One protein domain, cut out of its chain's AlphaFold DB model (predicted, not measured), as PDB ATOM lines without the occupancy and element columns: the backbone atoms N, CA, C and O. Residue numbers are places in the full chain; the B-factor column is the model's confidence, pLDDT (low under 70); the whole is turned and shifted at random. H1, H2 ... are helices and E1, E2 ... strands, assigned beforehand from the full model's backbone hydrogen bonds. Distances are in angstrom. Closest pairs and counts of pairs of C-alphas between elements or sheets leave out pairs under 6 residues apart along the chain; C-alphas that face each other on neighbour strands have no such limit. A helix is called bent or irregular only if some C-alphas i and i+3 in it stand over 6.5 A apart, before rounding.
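This is residues 83 to 207 of the 211 residues of an uncharacterized protein of Fibrobacter sp. UWR2 (UniProt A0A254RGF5). This is a long thin rod: at one end H2, H3 and H4b, the second arm of the bent helix H4, make an up-and-down bundle of three, each running against the one before it in the chain, and at the other end two short strand pairs, E1 with E2 and E3 with E4, make small ladders. H4 reaches from the strands into the bundle, and the thin stretch of residues 135 to 144 runs back from H3 to E2. The printed part has 125 residues, with four named helices and four named strands in the order E1 H1 H2 H3 E2 E3 E4 H4; both two-stranded sheets are antiparallel, and the class is mostly helix. The whole is extended, with a radius of gyration of the C-alphas of 22.0 A and spans of 78 by 26 by 17 A.

Start at E1, residues 84 to 87, and look across to E2, residues 145 to 148: they are antiparallel, with N 85 and O 147 2.9 A apart, within hydrogen-bond range. Next come H1, residues 89 to 92, and H2, residues 94 to 119, close but not clearly touching; their closest C-alphas, of Gln 90 and Thr 96, are 6.0 A apart. H2 and H3, residues 125 to 134, form a helical hairpin at a shallow tilt of 31 degrees; residues 106 to 113 of H2 alone touch H3, closest at the C-alphas of Lys 106 and Leu 134, 5.3 A. Past E2, the chain runs on at 18 degrees into E3, residues 151 to 154, which forms a hairpin with E4, residues 159 to 161; N 152 and O 160 are 2.8 A apart, within hydrogen-bond range. H4, residues 163 to 205, was assigned as one helix by its hydrogen bonds but is bent, with C-alphas 177 and 180 7.2 A apart; its arms, H4a and H4b, stand at a steep tilt of 62 degrees. H4a only just touches H1, with 3 pairs of C-alphas within 8 A, the closest being Tyr 92 and Trp 175, 6.2 A. H4b touches H2 at a shallow tilt of 32 degrees, the same way, closest at the C-alphas of Lys 101 and Tyr 190, 5.4 A. With residues 201 to 205 alone, H4b touches H3, opposite ways, closest at the C-alphas of Cys 126 and Cys 204, 5.9 A. Each O i to N i+4 pair is within hydrogen-bond range in H3 and H4a, against 20 of 22 in H2 and 20 of 22 in H4b; H1 is too short for such a pair.

Find C-alpha 84 at (15.635, -28.836, -69.928), where E1 begins; E1 is 10.2 A long and H1 5.7 A. H2 starts at C-alpha 94 and runs 38.6 A; it is irregular, but only just, with C-alphas 115 and 118 6.7 A apart. H3 is 14.3 A long, E2 and E3 9.7 A each, and E4 7.0 A. H4a, residues 163 to 177, is 21.1 A long; H4b, residues 180 to 205, runs 37.6 A to C-alpha 205 at (2.217, -48.441, -20.712).

Look at the C-alphas of Ala 121 and Ser 155 for the two farthest apart, 78.0 A. The printed part has no cut; the link from H3 to E2 is short and the others are tight. The mean pLDDT of the printed part is 91.6, and residues 139 to 141 are under 70.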
ATOM      1  N   SER A  83      17.441 -27.354 -74.068       91.94
ATOM      2  CA  SER A  83      17.968 -27.811 -72.785       91.94
ATOM      3  C   SER A  83      16.868 -27.741 -71.740       91.94
ATOM      4  O   SER A  83      16.230 -26.705 -71.591       91.94
ATOM      5  N   SER A  84      16.646 -28.814 -70.985       92.88
ATOM      6  CA  SER A  84      15.635 -28.836 -69.928       92.88
ATOM      7  C   SER A  84      16.235 -29.238 -68.589       92.88
ATOM      8  O   SER A  84      16.985 -30.213 -68.518       92.88
ATOM      9  N   VAL A  85      15.844 -28.543 -67.525       93.00
ATOM     10  CA  VAL A  85      16.180 -28.895 -66.140       93.00
ATOM     11  C   VAL A  85      14.888 -29.169 -65.382       93.00
ATOM     12  O   VAL A  85      13.949 -28.384 -65.459       93.00
ATOM     13  N   ALA A  86      14.838 -30.278 -64.645       92.31
ATOM     14  CA  ALA A  86      13.710 -30.624 -63.787       92.31
ATOM     15  C   ALA A  86      14.145 -30.651 -62.318       92.31
ATOM     16  O   ALA A  86      15.200 -31.198 -61.999       92.31
ATOM     17  N   TYR A  87      13.331 -30.082 -61.428       89.94
ATOM     18  CA  TYR A  87      13.584 -30.071 -59.984       89.94
ATOM     19  C   TYR A  87      12.277 -30.132 -59.188       89.94
ATOM     20  O   TYR A  87      11.220 -29.740 -59.679       89.94
ATOM     21  N   PHE A  88      12.332 -30.585 -57.935       88.25
ATOM     22  CA  PHE A  88      11.183 -30.524 -57.031       88.25
ATOM     23  C   PHE A  88      11.271 -29.264 -56.173       88.25
ATOM     24  O   PHE A  88      12.177 -29.109 -55.360       88.25
ATOM     25  N   ALA A  89      10.303 -28.356 -56.313       82.38
ATOM     26  CA  ALA A  89      10.276 -27.123 -55.519       82.38
ATOM     27  C   ALA A  89      10.208 -27.388 -54.000       82.38
ATOM     28  O   ALA A  89      10.719 -26.608 -53.201       82.38
ATOM     29  N   GLN A  90       9.608 -28.514 -53.609       81.69
ATOM     30  CA  GLN A  90       9.494 -28.951 -52.216       81.69
ATOM     31  C   GLN A  90      10.848 -29.247 -51.553       81.69
ATOM     32  O   GLN A  90      10.961 -29.119 -50.335       81.69
ATOM     33  N   ASP A  91      11.889 -29.574 -52.325       83.25
ATOM     34  CA  ASP A  91      13.222 -29.843 -51.771       83.25
ATOM     35  C   ASP A  91      13.885 -28.591 -51.181       83.25
ATOM     36  O   ASP A  91      14.726 -28.704 -50.286       83.25
ATOM     37  N   TYR A  92      13.446 -27.415 -51.637       84.88
ATOM     38  CA  TYR A  92      13.940 -26.094 -51.246       84.88
ATOM     39  C   TYR A  92      12.937 -25.346 -50.346       84.88
ATOM     40  O   TYR A  92      12.897 -24.117 -50.319       84.88
ATOM     41  N   SER A  93      12.086 -26.087 -49.621       86.00
ATOM     42  CA  SER A  93      11.070 -25.549 -48.711       86.00
ATOM     43  C   SER A  93      11.347 -25.954 -47.261       86.00
ATOM     44  O   SER A  93      11.383 -27.141 -46.924       86.00
ATOM     45  N   ALA A  94      11.484 -24.957 -46.380       88.81
ATOM     46  CA  ALA A  94      11.707 -25.172 -44.949       88.81
ATOM     47  C   ALA A  94      10.541 -25.929 -44.304       88.81
ATOM     48  O   ALA A  94      10.763 -26.871 -43.549       88.81
ATOM     49  N   ASP A  95       9.307 -25.573 -44.661       88.06
ATOM     50  CA  ASP A  95       8.099 -26.225 -44.153       88.06
ATOM     51  C   ASP A  95       8.034 -27.696 -44.566       88.06
ATOM     52  O   ASP A  95       7.699 -28.559 -43.757       88.06
ATOM     53  N   THR A  96       8.431 -28.000 -45.806       88.62
ATOM     54  CA  THR A  96       8.472 -29.385 -46.287       88.62
ATOM     55  C   THR A  96       9.514 -30.186 -45.508       88.62
ATOM     56  O   THR A  96       9.219 -31.285 -45.047       88.62
ATOM     57  N   LYS A  97      10.714 -29.637 -45.274       89.94
ATOM     58  CA  LYS A  97      11.728 -30.302 -44.435       89.94
ATOM     59  C   LYS A  97      11.263 -30.502 -42.992       89.94
ATOM     60  O   LYS A  97      11.542 -31.557 -42.429       89.94
ATOM     61  N   LYS A  98      10.544 -29.534 -42.411       91.94
ATOM     62  CA  LYS A  98       9.958 -29.658 -41.065       91.94
ATOM     63  C   LYS A  98       8.960 -30.807 -41.017       91.94
ATOM     64  O   LYS A  98       9.111 -31.686 -40.180       91.94
ATOM     65  N   MET A  99       8.030 -30.862 -41.969       90.88
ATOM     66  CA  MET A  99       7.085 -31.973 -42.104       90.88
ATOM     67  C   MET A  99       7.807 -33.322 -42.231       90.88
ATOM     68  O   MET A  99       7.473 -34.254 -41.511       90.88
ATOM     69  N   TRP A 100       8.837 -33.421 -43.080       90.12
ATOM     70  CA  TRP A 100       9.629 -34.651 -43.213       90.12
ATOM     71  C   TRP A 100      10.288 -35.078 -41.900       90.12
ATOM     72  O   TRP A 100      10.331 -36.269 -41.609       90.12
ATOM     73  N   LYS A 101      10.762 -34.126 -41.088       93.31
ATOM     74  CA  LYS A 101      11.321 -34.422 -39.764       93.31
ATOM     75  C   LYS A 101      10.277 -34.882 -38.753       93.31
ATOM     76  O   LYS A 101      10.582 -35.741 -37.931       93.31
ATOM     77  N   GLU A 102       9.054 -34.359 -38.818       93.69
ATOM     78  CA  GLU A 102       7.948 -34.888 -38.012       93.69
ATOM     79  C   GLU A 102       7.591 -36.324 -38.420       93.69
ATOM     80  O   GLU A 102       7.345 -37.163 -37.558       93.69
ATOM     81  N   GLU A 103       7.579 -36.623 -39.721       92.94
ATOM     82  CA  GLU A 103       7.325 -37.979 -40.227       92.94
ATOM     83  C   GLU A 103       8.449 -38.955 -39.849       92.94
ATOM     84  O   GLU A 103       8.165 -40.084 -39.459       92.94
ATOM     85  N   GLU A 104       9.711 -38.516 -39.883       93.69
ATOM     86  CA  GLU A 104      10.859 -39.293 -39.390       93.69
ATOM     87  C   GLU A 104      10.677 -39.662 -37.910       93.69
ATOM     88  O   GLU A 104      10.796 -40.829 -37.549       93.69
ATOM     89  N   ALA A 105      10.268 -38.704 -37.069       95.81
ATOM     90  CA  ALA A 105       9.950 -38.972 -35.666       95.81
ATOM     91  C   ALA A 105       8.799 -39.985 -35.505       95.81
ATOM     92  O   ALA A 105       8.864 -40.891 -34.675       95.81
ATOM     93  N   LYS A 106       7.728 -39.878 -36.302       95.25
ATOM     94  CA  LYS A 106       6.626 -40.856 -36.246       95.25
ATOM     95  C   LYS A 106       7.097 -42.260 -36.607       95.25
ATOM     96  O   LYS A 106       6.729 -43.203 -35.909       95.25
ATOM     97  N   HIS A 107       7.907 -42.391 -37.655       94.50
ATOM     98  CA  HIS A 107       8.439 -43.679 -38.091       94.50
ATOM     99  C   HIS A 107       9.326 -44.310 -37.013       94.50
ATOM    100  O   HIS A 107       9.101 -45.454 -36.620       94.50
ATOM    101  N   ASP A 108      10.261 -43.543 -36.449       96.00
ATOM    102  CA  ASP A 108      11.125 -44.014 -35.362       96.00
ATOM    103  C   ASP A 108      10.312 -44.418 -34.121       96.00
ATOM    104  O   ASP A 108      10.640 -45.374 -33.411       96.00
ATOM    105  N   ALA A 109       9.213 -43.713 -33.848       95.88
ATOM    106  CA  ALA A 109       8.308 -44.078 -32.773       95.88
ATOM    107  C   ALA A 109       7.526 -45.372 -33.055       95.88
ATOM    108  O   ALA A 109       7.306 -46.141 -32.116       95.88
ATOM    109  N   VAL A 110       7.135 -45.651 -34.305       95.94
ATOM    110  CA  VAL A 110       6.567 -46.956 -34.697       95.94
ATOM    111  C   VAL A 110       7.586 -48.059 -34.439       95.94
ATOM    112  O   VAL A 110       7.262 -49.021 -33.744       95.94
ATOM    113  N   ASP A 111       8.830 -47.881 -34.883       95.62
ATOM    114  CA  ASP A 111       9.913 -48.843 -34.637       95.62
ATOM    115  C   ASP A 111      10.121 -49.083 -33.132       95.62
ATOM    116  O   ASP A 111      10.310 -50.216 -32.671       95.62
ATOM    117  N   LYS A 112      10.007 -48.024 -32.323       95.69
ATOM    118  CA  LYS A 112      10.064 -48.124 -30.862       95.69
ATOM    119  C   LYS A 112       8.890 -48.917 -30.289       95.69
ATOM    120  O   LYS A 112       9.121 -49.797 -29.457       95.69
ATOM    121  N   ILE A 113       7.654 -48.648 -30.711       95.50
ATOM    122  CA  ILE A 113       6.475 -49.416 -30.276       95.50
ATOM    123  C   ILE A 113       6.644 -50.893 -30.647       95.50
ATOM    124  O   ILE A 113       6.413 -51.772 -29.812       95.50
ATOM    125  N   ASP A 114       7.119 -51.168 -31.854       95.56
ATOM    126  CA  ASP A 114       7.345 -52.517 -32.366       95.56
ATOM    127  C   ASP A 114       8.418 -53.258 -31.574       95.56
ATOM    128  O   ASP A 114       8.274 -54.452 -31.313       95.56
ATOM    129  N   SER A 115       9.445 -52.546 -31.108       96.50
ATOM    130  CA  SER A 115      10.477 -53.111 -30.234       96.50
ATOM    131  C   SER A 115       9.966 -53.453 -28.825       96.50
ATOM    132  O   SER A 115      10.434 -54.419 -28.220       96.50
ATOM    133  N   ILE A 116       8.991 -52.699 -28.301       94.75
ATOM    134  CA  ILE A 116       8.428 -52.900 -26.953       94.75
ATOM    135  C   ILE A 116       7.332 -53.967 -26.967       94.75
ATOM    136  O   ILE A 116       7.248 -54.770 -26.038       94.75
ATOM    137  N   THR A 117       6.519 -54.013 -28.021       93.44
ATOM    138  CA  THR A 117       5.379 -54.931 -28.181       93.44
ATOM    139  C   THR A 117       5.686 -56.392 -27.803       93.44
ATOM    140  O   THR A 117       4.940 -56.939 -26.992       93.44
ATOM    141  N   PRO A 118       6.780 -57.036 -28.270       94.31
ATOM    142  CA  PRO A 118       7.076 -58.430 -27.923       94.31
ATOM    143  C   PRO A 118       7.501 -58.640 -26.462       94.31
ATOM    144  O   PRO A 118       7.568 -59.780 -26.006       94.31
ATOM    145  N   THR A 119       7.826 -57.571 -25.728       93.44
ATOM    146  CA  THR A 119       8.211 -57.645 -24.308       93.44
ATOM    147  C   THR A 119       7.007 -57.598 -23.364       93.44
ATOM    148  O   THR A 119       7.145 -57.891 -22.175       93.44
ATOM    149  N   LEU A 120       5.827 -57.246 -23.879       91.88
ATOM    150  CA  LEU A 120       4.592 -57.135 -23.112       91.88
ATOM    151  C   LEU A 120       3.859 -58.481 -23.078       91.88
ATOM    152  O   LEU A 120       3.790 -59.191 -24.076       91.88
ATOM    153  N   ALA A 121       3.286 -58.827 -21.922       90.56
ATOM    154  CA  ALA A 121       2.459 -60.031 -21.791       90.56
ATOM    155  C   ALA A 121       1.144 -59.915 -22.583       90.56
ATOM    156  O   ALA A 121       0.664 -60.898 -23.139       90.56
ATOM    157  N   GLU A 122       0.589 -58.706 -22.635       91.56
ATOM    158  CA  GLU A 122      -0.564 -58.325 -23.444       91.56
ATOM    159  C   GLU A 122      -0.337 -56.887 -23.919       91.56
ATOM    160  O   GLU A 122       0.099 -56.034 -23.139       91.56
ATOM    161  N   THR A 123      -0.568 -56.623 -25.202       92.00
ATOM    162  CA  THR A 123      -0.383 -55.292 -25.786       92.00
ATOM    163  C   THR A 123      -1.607 -54.429 -25.476       92.00
ATOM    164  O   THR A 123      -2.721 -54.815 -25.827       92.00
ATOM    165  N   PRO A 124      -1.446 -53.254 -24.840       93.50
ATOM    166  CA  PRO A 124      -2.569 -52.356 -24.601       93.50
ATOM    167  C   PRO A 124      -3.195 -51.886 -25.920       93.50
ATOM    168  O   PRO A 124      -2.478 -51.443 -26.819       93.50
ATOM    169  N   LEU A 125      -4.530 -51.879 -26.005       93.00
ATOM    170  CA  LEU A 125      -5.265 -51.386 -27.184       93.00
ATOM    171  C   LEU A 125      -4.878 -49.951 -27.561       93.00
ATOM    172  O   LEU A 125      -4.799 -49.600 -28.735       93.00
ATOM    173  N   CYS A 126      -4.598 -49.107 -26.563       94.81
ATOM    174  CA  CYS A 126      -4.172 -47.737 -26.817       94.81
ATOM    175  C   CYS A 126      -2.814 -47.671 -27.544       94.81
ATOM    176  O   CYS A 126      -2.596 -46.753 -28.333       94.81
ATOM    177  N   LEU A 127      -1.926 -48.651 -27.325       94.69
ATOM    178  CA  LEU A 127      -0.626 -48.734 -27.987       94.69
ATOM    179  C   LEU A 127      -0.782 -49.203 -29.441       94.69
ATOM    180  O   LEU A 127      -0.131 -48.653 -30.325       94.69
ATOM    181  N   GLU A 128      -1.692 -50.145 -29.707       93.44
ATOM    182  CA  GLU A 128      -2.045 -50.556 -31.075       93.44
ATOM    183  C   GLU A 128      -2.667 -49.402 -31.872       93.44
ATOM    184  O   GLU A 128      -2.290 -49.153 -33.018       93.44
ATOM    185  N   HIS A 129      -3.587 -48.652 -31.260       94.81
ATOM    186  CA  HIS A 129      -4.170 -47.463 -31.879       94.81
ATOM    187  C   HIS A 129      -3.115 -46.396 -32.172       94.81
ATOM    188  O   HIS A 129      -3.122 -45.819 -33.260       94.81
ATOM    189  N   LEU A 130      -2.194 -46.157 -31.232       95.06
ATOM    190  CA  LEU A 130      -1.093 -45.217 -31.427       95.06
ATOM    191  C   LEU A 130      -0.180 -45.662 -32.575       95.06
ATOM    192  O   LEU A 130       0.140 -44.850 -33.436       95.06
ATOM    193  N   ARG A 131       0.183 -46.947 -32.636       95.25
ATOM    194  CA  ARG A 131       0.959 -47.507 -33.748       95.25
ATOM    195  C   ARG A 131       0.274 -47.247 -35.092       95.25
ATOM    196  O   ARG A 131       0.912 -46.735 -36.002       95.25
ATOM    197  N   MET A 132      -1.020 -47.551 -35.209       93.69
ATOM    198  CA  MET A 132      -1.784 -47.325 -36.446       93.69
ATOM    199  C   MET A 132      -1.897 -45.844 -36.828       93.69
ATOM    200  O   MET A 132      -1.979 -45.519 -38.011       93.69
ATOM    201  N   GLU A 133      -1.956 -44.942 -35.847       93.50
ATOM    202  CA  GLU A 133      -1.964 -43.497 -36.090       93.50
ATOM    203  C   GLU A 133      -0.623 -43.019 -36.656       93.50
ATOM    204  O   GLU A 133      -0.612 -42.246 -37.612       93.50
ATOM    205  N   LEU A 134       0.486 -43.488 -36.082       94.19
ATOM    206  CA  LEU A 134       1.838 -43.086 -36.469       94.19
ATOM    207  C   LEU A 134       2.277 -43.691 -37.810       94.19
ATOM    208  O   LEU A 134       2.991 -43.034 -38.557       94.19
ATOM    209  N   ASP A 135       1.798 -44.890 -38.145       90.56
ATOM    210  CA  ASP A 135       2.096 -45.590 -39.407       90.56
ATOM    211  C   ASP A 135       1.389 -44.971 -40.634       90.56
ATOM    212  O   ASP A 135       1.640 -45.331 -41.785       90.56
ATOM    213  N   ARG A 136       0.494 -43.995 -40.427       85.50
ATOM    214  CA  ARG A 136      -0.128 -43.244 -41.526       85.50
ATOM    215  C   ARG A 136       0.842 -42.223 -42.109       85.50
ATOM    216  O   ARG A 136       0.749 -41.029 -41.834       85.50
ATOM    217  N   PHE A 137       1.708 -42.707 -42.986       75.62
ATOM    218  CA  PHE A 137       2.616 -41.880 -43.765       75.62
ATOM    219  C   PHE A 137       1.877 -41.087 -44.852       75.62
ATOM    220  O   PHE A 137       1.151 -41.652 -45.678       75.62
ATOM    221  N   VAL A 138       2.098 -39.772 -44.897       72.94
ATOM    222  CA  VAL A 138       1.622 -38.916 -45.993       72.94
ATOM    223  C   VAL A 138       2.809 -38.513 -46.862       72.94
ATOM    224  O   VAL A 138       3.487 -37.520 -46.607       72.94
ATOM    225  N   ALA A 139       3.034 -39.265 -47.938       66.69
ATOM    226  CA  ALA A 139       4.014 -38.897 -48.951       66.69
ATOM    227  C   ALA A 139       3.451 -37.779 -49.845       66.69
ATOM    228  O   ALA A 139       2.724 -38.036 -50.807       66.69
ATOM    229  N   LEU A 140       3.776 -36.523 -49.540       64.62
ATOM    230  CA  LEU A 140       3.528 -35.412 -50.457       64.62
ATOM    231  C   LEU A 140       4.714 -35.289 -51.411       64.62
ATOM    232  O   LEU A 140       5.611 -34.488 -51.179       64.62
ATOM    233  N   TYR A 141       4.712 -36.069 -52.490       67.00
ATOM    234  CA  TYR A 141       5.581 -35.794 -53.634       67.00
ATOM    235  C   TYR A 141       4.846 -34.847 -54.583       67.00
ATOM    236  O   TYR A 141       3.811 -35.193 -55.156       67.00
ATOM    237  N   GLY A 142       5.340 -33.619 -54.714       72.94
ATOM    238  CA  GLY A 142       4.855 -32.670 -55.714       72.94
ATOM    239  C   GLY A 142       5.219 -33.099 -57.138       72.94
ATOM    240  O   GLY A 142       6.099 -33.931 -57.350       72.94
ATOM    241  N   ALA A 143       4.564 -32.502 -58.136       84.12
ATOM    242  CA  ALA A 143       5.023 -32.624 -59.517       84.12
ATOM    243  C   ALA A 143       6.371 -31.895 -59.685       84.12
ATOM    244  O   ALA A 143       6.550 -30.823 -59.092       84.12
ATOM    245  N   PRO A 144       7.313 -32.434 -60.478       90.12
ATOM    246  CA  PRO A 144       8.553 -31.734 -60.770       90.12
ATOM    247  C   PRO A 144       8.262 -30.462 -61.572       90.12
ATOM    248  O   PRO A 144       7.454 -30.460 -62.504       90.12
ATOM    249  N   THR A 145       8.951 -29.381 -61.228       90.81
ATOM    250  CA  THR A 145       9.012 -28.165 -62.034       90.81
ATOM    251  C   THR A 145      10.003 -28.392 -63.165       90.81
ATOM    252  O   THR A 145      11.125 -28.831 -62.918       90.81
ATOM    253  N   ILE A 146       9.602 -28.085 -64.399       93.62
ATOM    254  CA  ILE A 146      10.446 -28.216 -65.590       93.62
ATOM    255  C   ILE A 146      10.750 -26.819 -66.123       93.62
ATOM    256  O   ILE A 146       9.834 -26.079 -66.476       93.62
ATOM    257  N   ILE A 147      12.035 -26.485 -66.201       93.06
ATOM    258  CA  ILE A 147      12.553 -25.299 -66.879       93.06
ATOM    259  C   ILE A 147      12.969 -25.740 -68.276       93.06
ATOM    260  O   ILE A 147      13.936 -26.488 -68.429       93.06
ATOM    261  N   ASN A 148      12.222 -25.303 -69.287       93.94
ATOM    262  CA  ASN A 148      12.585 -25.514 -70.686       93.94
ATOM    263  C   ASN A 148      13.533 -24.408 -71.144       93.94
ATOM    264  O   ASN A 148      13.424 -23.274 -70.691       93.94
ATOM    265  N   ASN A 149      14.422 -24.734 -72.076       93.44
ATOM    266  CA  ASN A 149      15.489 -23.856 -72.549       93.44
ATOM    267  C   ASN A 149      16.302 -23.256 -71.395       93.44
ATOM    268  O   ASN A 149      16.447 -22.045 -71.273       93.44
ATOM    269  N   ALA A 150      16.814 -24.114 -70.511       93.25
ATOM    270  CA  ALA A 150      17.501 -23.689 -69.294       93.25
ATOM    271  C   ALA A 150      18.743 -22.823 -69.567       93.25
ATOM    272  O   ALA A 150      19.143 -22.047 -68.698       93.25
ATOM    273  N   VAL A 151      19.329 -22.914 -70.761       94.44
ATOM    274  CA  VAL A 151      20.488 -22.123 -71.175       94.44
ATOM    275  C   VAL A 151      20.283 -21.499 -72.553       94.44
ATOM    276  O   VAL A 151      19.654 -22.088 -73.433       94.44
ATOM    277  N   ASP A 152      20.888 -20.333 -72.739       92.62
ATOM    278  CA  ASP A 152      20.943 -19.602 -73.994       92.62
ATOM    279  C   ASP A 152      22.371 -19.642 -74.556       92.62
ATOM    280  O   ASP A 152      23.352 -19.494 -73.819       92.62
ATOM    281  N   SER A 153      22.494 -19.823 -75.871       93.00
ATOM    282  CA  SER A 153      23.754 -19.665 -76.599       93.00
ATOM    283  C   SER A 153      23.828 -18.253 -77.157       93.00
ATOM    284  O   SER A 153      22.909 -17.805 -77.846       93.00
ATOM    285  N   CYS A 154      24.911 -17.549 -76.856       92.12
ATOM    286  CA  CYS A 154      25.097 -16.161 -77.247       92.12
ATOM    287  C   CYS A 154      26.101 -16.009 -78.395       92.12
ATOM    288  O   CYS A 154      26.944 -16.878 -78.634       92.12
ATOM    289  N   SER A 155      26.013 -14.887 -79.112       89.75
ATOM    290  CA  SER A 155      26.853 -14.590 -80.280       89.75
ATOM    291  C   SER A 155      28.359 -14.513 -79.983       89.75
ATOM    292  O   SER A 155      29.152 -14.754 -80.889       89.75
ATOM    293  N   ASP A 156      28.755 -14.261 -78.730       87.12
ATOM    294  CA  ASP A 156      30.156 -14.306 -78.256       87.12
ATOM    295  C   ASP A 156      30.687 -15.733 -78.024       87.12
ATOM    296  O   ASP A 156      31.808 -15.921 -77.546       87.12
ATOM    297  N   GLY A 157      29.879 -16.757 -78.312       86.38
ATOM    298  CA  GLY A 157      30.201 -18.156 -78.040       86.38
ATOM    299  C   GLY A 157      30.039 -18.557 -76.572       86.38
ATOM    300  O   GLY A 157      30.353 -19.697 -76.223       86.38
ATOM    301  N   THR A 158      29.548 -17.666 -75.703       92.06
ATOM    302  CA  THR A 158      29.228 -18.021 -74.316       92.06
ATOM    303  C   THR A 158      27.879 -18.723 -74.221       92.06
ATOM    304  O   THR A 158      26.972 -18.518 -75.031       92.06
ATOM    305  N   ILE A 159      27.750 -19.571 -73.201       92.19
ATOM    306  CA  ILE A 159      26.481 -20.167 -72.793       92.19
ATOM    307  C   ILE A 159      26.103 -19.524 -71.470       92.19
ATOM    308  O   ILE A 159      26.907 -19.506 -70.531       92.19
ATOM    309  N   ARG A 160      24.891 -18.981 -71.395       91.56
ATOM    310  CA  ARG A 160      24.389 -18.305 -70.198       91.56
ATOM    311  C   ARG A 160      23.128 -19.000 -69.700       91.56
ATOM    312  O   ARG A 160      22.361 -19.505 -70.513       91.56
ATOM    313  N   PRO A 161      22.896 -19.057 -68.381       93.94
ATOM    314  CA  PRO A 161      21.608 -19.481 -67.856       93.94
ATOM    315  C   PRO A 161      20.494 -18.590 -68.407       93.94
ATOM    316  O   PRO A 161      20.638 -17.365 -68.408       93.94
ATOM    317  N   SER A 162      19.382 -19.204 -68.803       93.12
ATOM    318  CA  SER A 162      18.131 -18.479 -69.015       93.12
ATOM    319  C   SER A 162      17.725 -17.750 -67.733       93.12
ATOM    320  O   SER A 162      18.148 -18.109 -66.629       93.12
ATOM    321  N   GLU A 163      16.859 -16.745 -67.845       91.81
ATOM    322  CA  GLU A 163      16.381 -16.000 -66.677       91.81
ATOM    323  C   GLU A 163      15.722 -16.922 -65.631       91.81
ATOM    324  O   GLU A 163      15.938 -16.764 -64.427       91.81
ATOM    325  N   GLU A 164      14.941 -17.907 -66.081       91.06
ATOM    326  CA  GLU A 164      14.281 -18.873 -65.198       91.06
ATOM    327  C   GLU A 164      15.288 -19.788 -64.501       91.06
ATOM    328  O   GLU A 164      15.209 -19.983 -63.285       91.06
ATOM    329  N   TYR A 165      16.281 -20.296 -65.234       94.25
ATOM    330  CA  TYR A 165      17.320 -21.132 -64.642       94.25
ATOM    331  C   TYR A 165      18.221 -20.339 -63.687       94.25
ATOM    332  O   TYR A 165      18.555 -20.828 -62.611       94.25
ATOM    333  N   ALA A 166      18.538 -19.081 -63.999       94.44
ATOM    334  CA  ALA A 166      19.279 -18.198 -63.100       94.44
ATOM    335  C   ALA A 166      18.528 -17.948 -61.781       94.44
ATOM    336  O   ALA A 166      19.135 -17.966 -60.708       94.44
ATOM    337  N   LYS A 167      17.201 -17.754 -61.836       93.00
ATOM    338  CA  LYS A 167      16.355 -17.644 -60.632       93.00
ATOM    339  C   LYS A 167      16.397 -18.922 -59.797       93.00
ATOM    340  O   LYS A 167      16.522 -18.834 -58.577       93.00
ATOM    341  N   PHE A 168      16.326 -20.086 -60.442       93.00
ATOM    342  CA  PHE A 168      16.452 -21.376 -59.766       93.00
ATOM    343  C   PHE A 168      17.811 -21.532 -59.068       93.00
ATOM    344  O   PHE A 168      17.847 -21.867 -57.887       93.00
ATOM    345  N   LEU A 169      18.914 -21.213 -59.752       93.81
ATOM    346  CA  LEU A 169      20.261 -21.286 -59.173       93.81
ATOM    347  C   LEU A 169      20.402 -20.384 -57.942       93.81
ATOM    348  O   LEU A 169      20.943 -20.806 -56.924       93.81
ATOM    349  N   LYS A 170      19.855 -19.167 -58.003       94.00
ATOM    350  CA  LYS A 170      19.867 -18.244 -56.866       94.00
ATOM    351  C   LYS A 170      19.049 -18.769 -55.682       94.00
ATOM    352  O   LYS A 170      19.501 -18.689 -54.546       94.00
ATOM    353  N   MET A 171      17.865 -19.328 -55.935       91.75
ATOM    354  CA  MET A 171      17.053 -19.971 -54.896       91.75
ATOM    355  C   MET A 171      17.811 -21.137 -54.242       91.75
ATOM    356  O   MET A 171      17.779 -21.277 -53.021       91.75
ATOM    357  N   GLN A 172      18.501 -21.957 -55.038       93.25
ATOM    358  CA  GLN A 172      19.329 -23.047 -54.527       93.25
ATOM    359  C   GLN A 172      20.471 -22.526 -53.646       93.25
ATOM    360  O   GLN A 172      20.673 -23.045 -52.551       93.25
ATOM    361  N   GLU A 173      21.185 -21.491 -54.085       94.19
ATOM    362  CA  GLU A 173      22.271 -20.879 -53.316       94.19
ATOM    363  C   GLU A 173      21.768 -20.300 -51.982       94.19
ATOM    364  O   GLU A 173      22.338 -20.574 -50.925       94.19
ATOM    365  N   GLU A 174      20.657 -19.557 -52.003       91.88
ATOM    366  CA  GLU A 174      20.026 -19.013 -50.794       91.88
ATOM    367  C   GLU A 174      19.566 -20.124 -49.838       91.88
ATOM    368  O   GLU A 174      19.697 -20.001 -48.618       91.88
ATOM    369  N   TRP A 175      19.043 -21.228 -50.373       91.69
ATOM    370  CA  TRP A 175      18.665 -22.392 -49.582       91.69
ATOM    371  C   TRP A 175      19.876 -23.060 -48.925       91.69
ATOM    372  O   TRP A 175      19.856 -23.325 -47.723       91.69
ATOM    373  N   GLU A 176      20.943 -23.303 -49.684       91.94
ATOM    374  CA  GLU A 176      22.175 -23.912 -49.176       91.94
ATOM    375  C   GLU A 176      22.848 -23.035 -48.112       91.94
ATOM    376  O   GLU A 176      23.320 -23.557 -47.100       91.94
ATOM    377  N   ALA A 177      22.809 -21.711 -48.275       93.81
ATOM    378  CA  ALA A 177      23.308 -20.762 -47.283       93.81
ATOM    379  C   ALA A 177      22.496 -20.779 -45.972       93.81
ATOM    380  O   ALA A 177      23.069 -20.636 -44.891       93.81
ATOM    381  N   ASN A 178      21.176 -20.977 -46.051       90.38
ATOM    382  CA  ASN A 178      20.285 -21.019 -44.883       90.38
ATOM    383  C   ASN A 178      20.183 -22.407 -44.234       90.38
ATOM    384  O   ASN A 178      19.752 -22.521 -43.084       90.38
ATOM    385  N   LYS A 179      20.600 -23.460 -44.941       89.81
ATOM    386  CA  LYS A 179      20.578 -24.845 -44.471       89.81
ATOM    387  C   LYS A 179      21.139 -25.047 -43.051       89.81
ATOM    388  O   LYS A 179      20.429 -25.661 -42.261       89.81
ATOM    389  N   PRO A 180      22.325 -24.531 -42.667       91.31
ATOM    390  CA  PRO A 180      22.858 -24.758 -41.320       91.31
ATOM    391  C   PRO A 180      21.999 -24.135 -40.209       91.31
ATOM    392  O   PRO A 180      21.891 -24.709 -39.133       91.31
ATOM    393  N   ALA A 181      21.353 -22.990 -40.459       90.25
ATOM    394  CA  ALA A 181      20.427 -22.397 -39.492       90.25
ATOM    395  C   ALA A 181      19.133 -23.221 -39.372       90.25
ATOM    396  O   ALA A 181      18.569 -23.357 -38.289       90.25
ATOM    397  N   LEU A 182      18.683 -23.801 -40.486       92.69
ATOM    398  CA  LEU A 182      17.503 -24.654 -40.524       92.69
ATOM    399  C   LEU A 182      17.742 -26.013 -39.843       92.69
ATOM    400  O   LEU A 182      16.811 -26.561 -39.264       92.69
ATOM    401  N   GLU A 183      18.960 -26.558 -39.881       93.69
ATOM    402  CA  GLU A 183      19.290 -27.855 -39.269       93.69
ATOM    403  C   GLU A 183      18.999 -27.896 -37.759       93.69
ATOM    404  O   GLU A 183      18.436 -28.883 -37.284       93.69
ATOM    405  N   GLU A 184      19.286 -26.822 -37.016       93.94
ATOM    406  CA  GLU A 184      18.958 -26.734 -35.585       93.94
ATOM    407  C   GLU A 184      17.438 -26.726 -35.349       93.94
ATOM    408  O   GLU A 184      16.929 -27.448 -34.488       93.94
ATOM    409  N   GLU A 185      16.686 -25.963 -36.148       94.12
ATOM    410  CA  GLU A 185      15.221 -25.950 -36.063       94.12
ATOM    411  C   GLU A 185      14.617 -27.316 -36.405       94.12
ATOM    412  O   GLU A 185      13.676 -27.761 -35.751       94.12
ATOM    413  N   LEU A 186      15.151 -27.985 -37.425       95.12
ATOM    414  CA  LEU A 186      14.707 -29.303 -37.873       95.12
ATOM    415  C   LEU A 186      14.960 -30.380 -36.823       95.12
ATOM    416  O   LEU A 186      14.089 -31.218 -36.585       95.12
ATOM    417  N   GLN A 187      16.123 -30.337 -36.176       95.94
ATOM    418  CA  GLN A 187      16.437 -31.231 -35.069       95.94
ATOM    419  C   GLN A 187      15.467 -31.018 -33.906       95.94
ATOM    420  O   GLN A 187      14.931 -31.980 -33.360       95.94
ATOM    421  N   LYS A 188      15.166 -29.760 -33.576       96.44
ATOM    422  CA  LYS A 188      14.202 -29.436 -32.525       96.44
ATOM    423  C   LYS A 188      12.792 -29.939 -32.844       96.44
ATOM    424  O   LYS A 188      12.136 -30.480 -31.962       96.44
ATOM    425  N   VAL A 189      12.333 -29.799 -34.090       96.88
ATOM    426  CA  VAL A 189      11.031 -30.336 -34.533       96.88
ATOM    427  C   VAL A 189      10.961 -31.848 -34.320       96.88
ATOM    428  O   VAL A 189       9.967 -32.343 -33.789       96.88
ATOM    429  N   TYR A 190      12.024 -32.570 -34.682       97.38
ATOM    430  CA  TYR A 190      12.118 -34.009 -34.444       97.38
ATOM    431  C   TYR A 190      12.066 -34.339 -32.945       97.38
ATOM    432  O   TYR A 190      11.257 -35.163 -32.526       97.38
ATOM    433  N   GLU A 191      12.882 -33.674 -32.124       97.88
ATOM    434  CA  GLU A 191      12.959 -33.933 -30.680       97.88
ATOM    435  C   GLU A 191      11.644 -33.625 -29.957       97.88
ATOM    436  O   GLU A 191      11.179 -34.435 -29.151       97.88
ATOM    437  N   ASP A 192      11.015 -32.490 -30.270       97.88
ATOM    438  CA  ASP A 192       9.728 -32.094 -29.698       97.88
ATOM    439  C   ASP A 192       8.640 -33.123 -30.057       97.88
ATOM    440  O   ASP A 192       7.857 -33.522 -29.188       97.88
ATOM    441  N   LYS A 193       8.624 -33.622 -31.304       96.75
ATOM    442  CA  LYS A 193       7.677 -34.661 -31.736       96.75
ATOM    443  C   LYS A 193       7.945 -36.021 -31.123       96.75
ATOM    444  O   LYS A 193       7.002 -36.660 -30.654       96.75
ATOM    445  N   MET A 194       9.199 -36.454 -31.074       97.50
ATOM    446  CA  MET A 194       9.562 -37.703 -30.410       97.50
ATOM    447  C   MET A 194       9.162 -37.675 -28.944       97.50
ATOM    448  O   MET A 194       8.549 -38.624 -28.462       97.50
ATOM    449  N   LYS A 195       9.420 -36.570 -28.244       98.00
ATOM    450  CA  LYS A 195       9.029 -36.414 -26.844       98.00
ATOM    451  C   LYS A 195       7.510 -36.478 -26.657       98.00
ATOM    452  O   LYS A 195       7.044 -37.195 -25.773       98.00
ATOM    453  N   GLU A 196       6.741 -35.778 -27.494       97.56
ATOM    454  CA  GLU A 196       5.271 -35.837 -27.485       97.56
ATOM    455  C   GLU A 196       4.770 -37.285 -27.637       97.56
ATOM    456  O   GLU A 196       3.907 -37.744 -26.883       97.56
ATOM    457  N   ILE A 197       5.335 -38.035 -28.586       96.81
ATOM    458  CA  ILE A 197       4.944 -39.423 -28.842       96.81
ATOM    459  C   ILE A 197       5.394 -40.348 -27.703       96.81
ATOM    460  O   ILE A 197       4.625 -41.206 -27.270       96.81
ATOM    461  N   GLU A 198       6.597 -40.166 -27.163       96.19
ATOM    462  CA  GLU A 198       7.103 -40.946 -26.032       96.19
ATOM    463  C   GLU A 198       6.247 -40.775 -24.777       96.19
ATOM    464  O   GLU A 198       5.974 -41.752 -24.079       96.19
ATOM    465  N   GLU A 199       5.773 -39.561 -24.496       96.56
ATOM    466  CA  GLU A 199       4.829 -39.308 -23.408       96.56
ATOM    467  C   GLU A 199       3.515 -40.080 -23.620       96.56
ATOM    468  O   GLU A 199       3.001 -40.694 -22.679       96.56
ATOM    469  N   ARG A 200       3.004 -40.138 -24.858       95.62
ATOM    470  CA  ARG A 200       1.816 -40.940 -25.208       95.62
ATOM    471  C   ARG A 200       2.062 -42.443 -25.044       95.62
ATOM    472  O   ARG A 200       1.208 -43.127 -24.479       95.62
ATOM    473  N   ILE A 201       3.222 -42.948 -25.472       95.50
ATOM    474  CA  ILE A 201       3.624 -44.353 -25.280       95.50
ATOM    475  C   ILE A 201       3.678 -44.676 -23.784       95.50
ATOM    476  O   ILE A 201       3.065 -45.644 -23.336       95.50
ATOM    477  N   ASN A 202       4.352 -43.846 -22.987       94.62
ATOM    478  CA  ASN A 202       4.487 -44.060 -21.546       94.62
ATOM    479  C   ASN A 202       3.132 -44.028 -20.830       94.62
ATOM    480  O   ASN A 202       2.887 -44.863 -19.961       94.62
ATOM    481  N   LYS A 203       2.228 -43.125 -21.229       94.88
ATOM    482  CA  LYS A 203       0.850 -43.074 -20.716       94.88
ATOM    483  C   LYS A 203       0.060 -44.349 -21.033       94.88
ATOM    484  O   LYS A 203      -0.749 -44.799 -20.223       94.88
ATOM    485  N   CYS A 204       0.297 -44.934 -22.204       92.88
ATOM    486  CA  CYS A 204      -0.279 -46.217 -22.586       92.88
ATOM    487  C   CYS A 204       0.256 -47.375 -21.743       92.88
ATOM    488  O   CYS A 204      -0.510 -48.217 -21.281       92.88
ATOM    489  N   LEU A 205       1.566 -47.396 -21.500       91.75
ATOM    490  CA  LEU A 205       2.217 -48.441 -20.712       91.75
ATOM    491  C   LEU A 205       1.896 -48.353 -19.212       91.75
ATOM    492  O   LEU A 205       1.886 -49.378 -18.534       91.75
ATOM    493  N   SER A 206       1.618 -47.158 -18.680       90.31
ATOM    494  CA  SER A 206       1.256 -46.965 -17.268       90.31
ATOM    495  C   SER A 206      -0.201 -47.323 -16.941       90.31
ATOM    496  O   SER A 206      -0.566 -47.365 -15.763       90.31
ATOM    497  N   GLY A 207      -1.044 -47.577 -17.950       77.38
ATOM    498  CA  GLY A 207      -2.479 -47.829 -17.772       77.38
ATOM    499  C   GLY A 207      -3.287 -46.584 -17.380       77.38
ATOM    500  O   GLY A 207      -4.439 -46.694 -16.963       77.38
TER     501      GLY A 207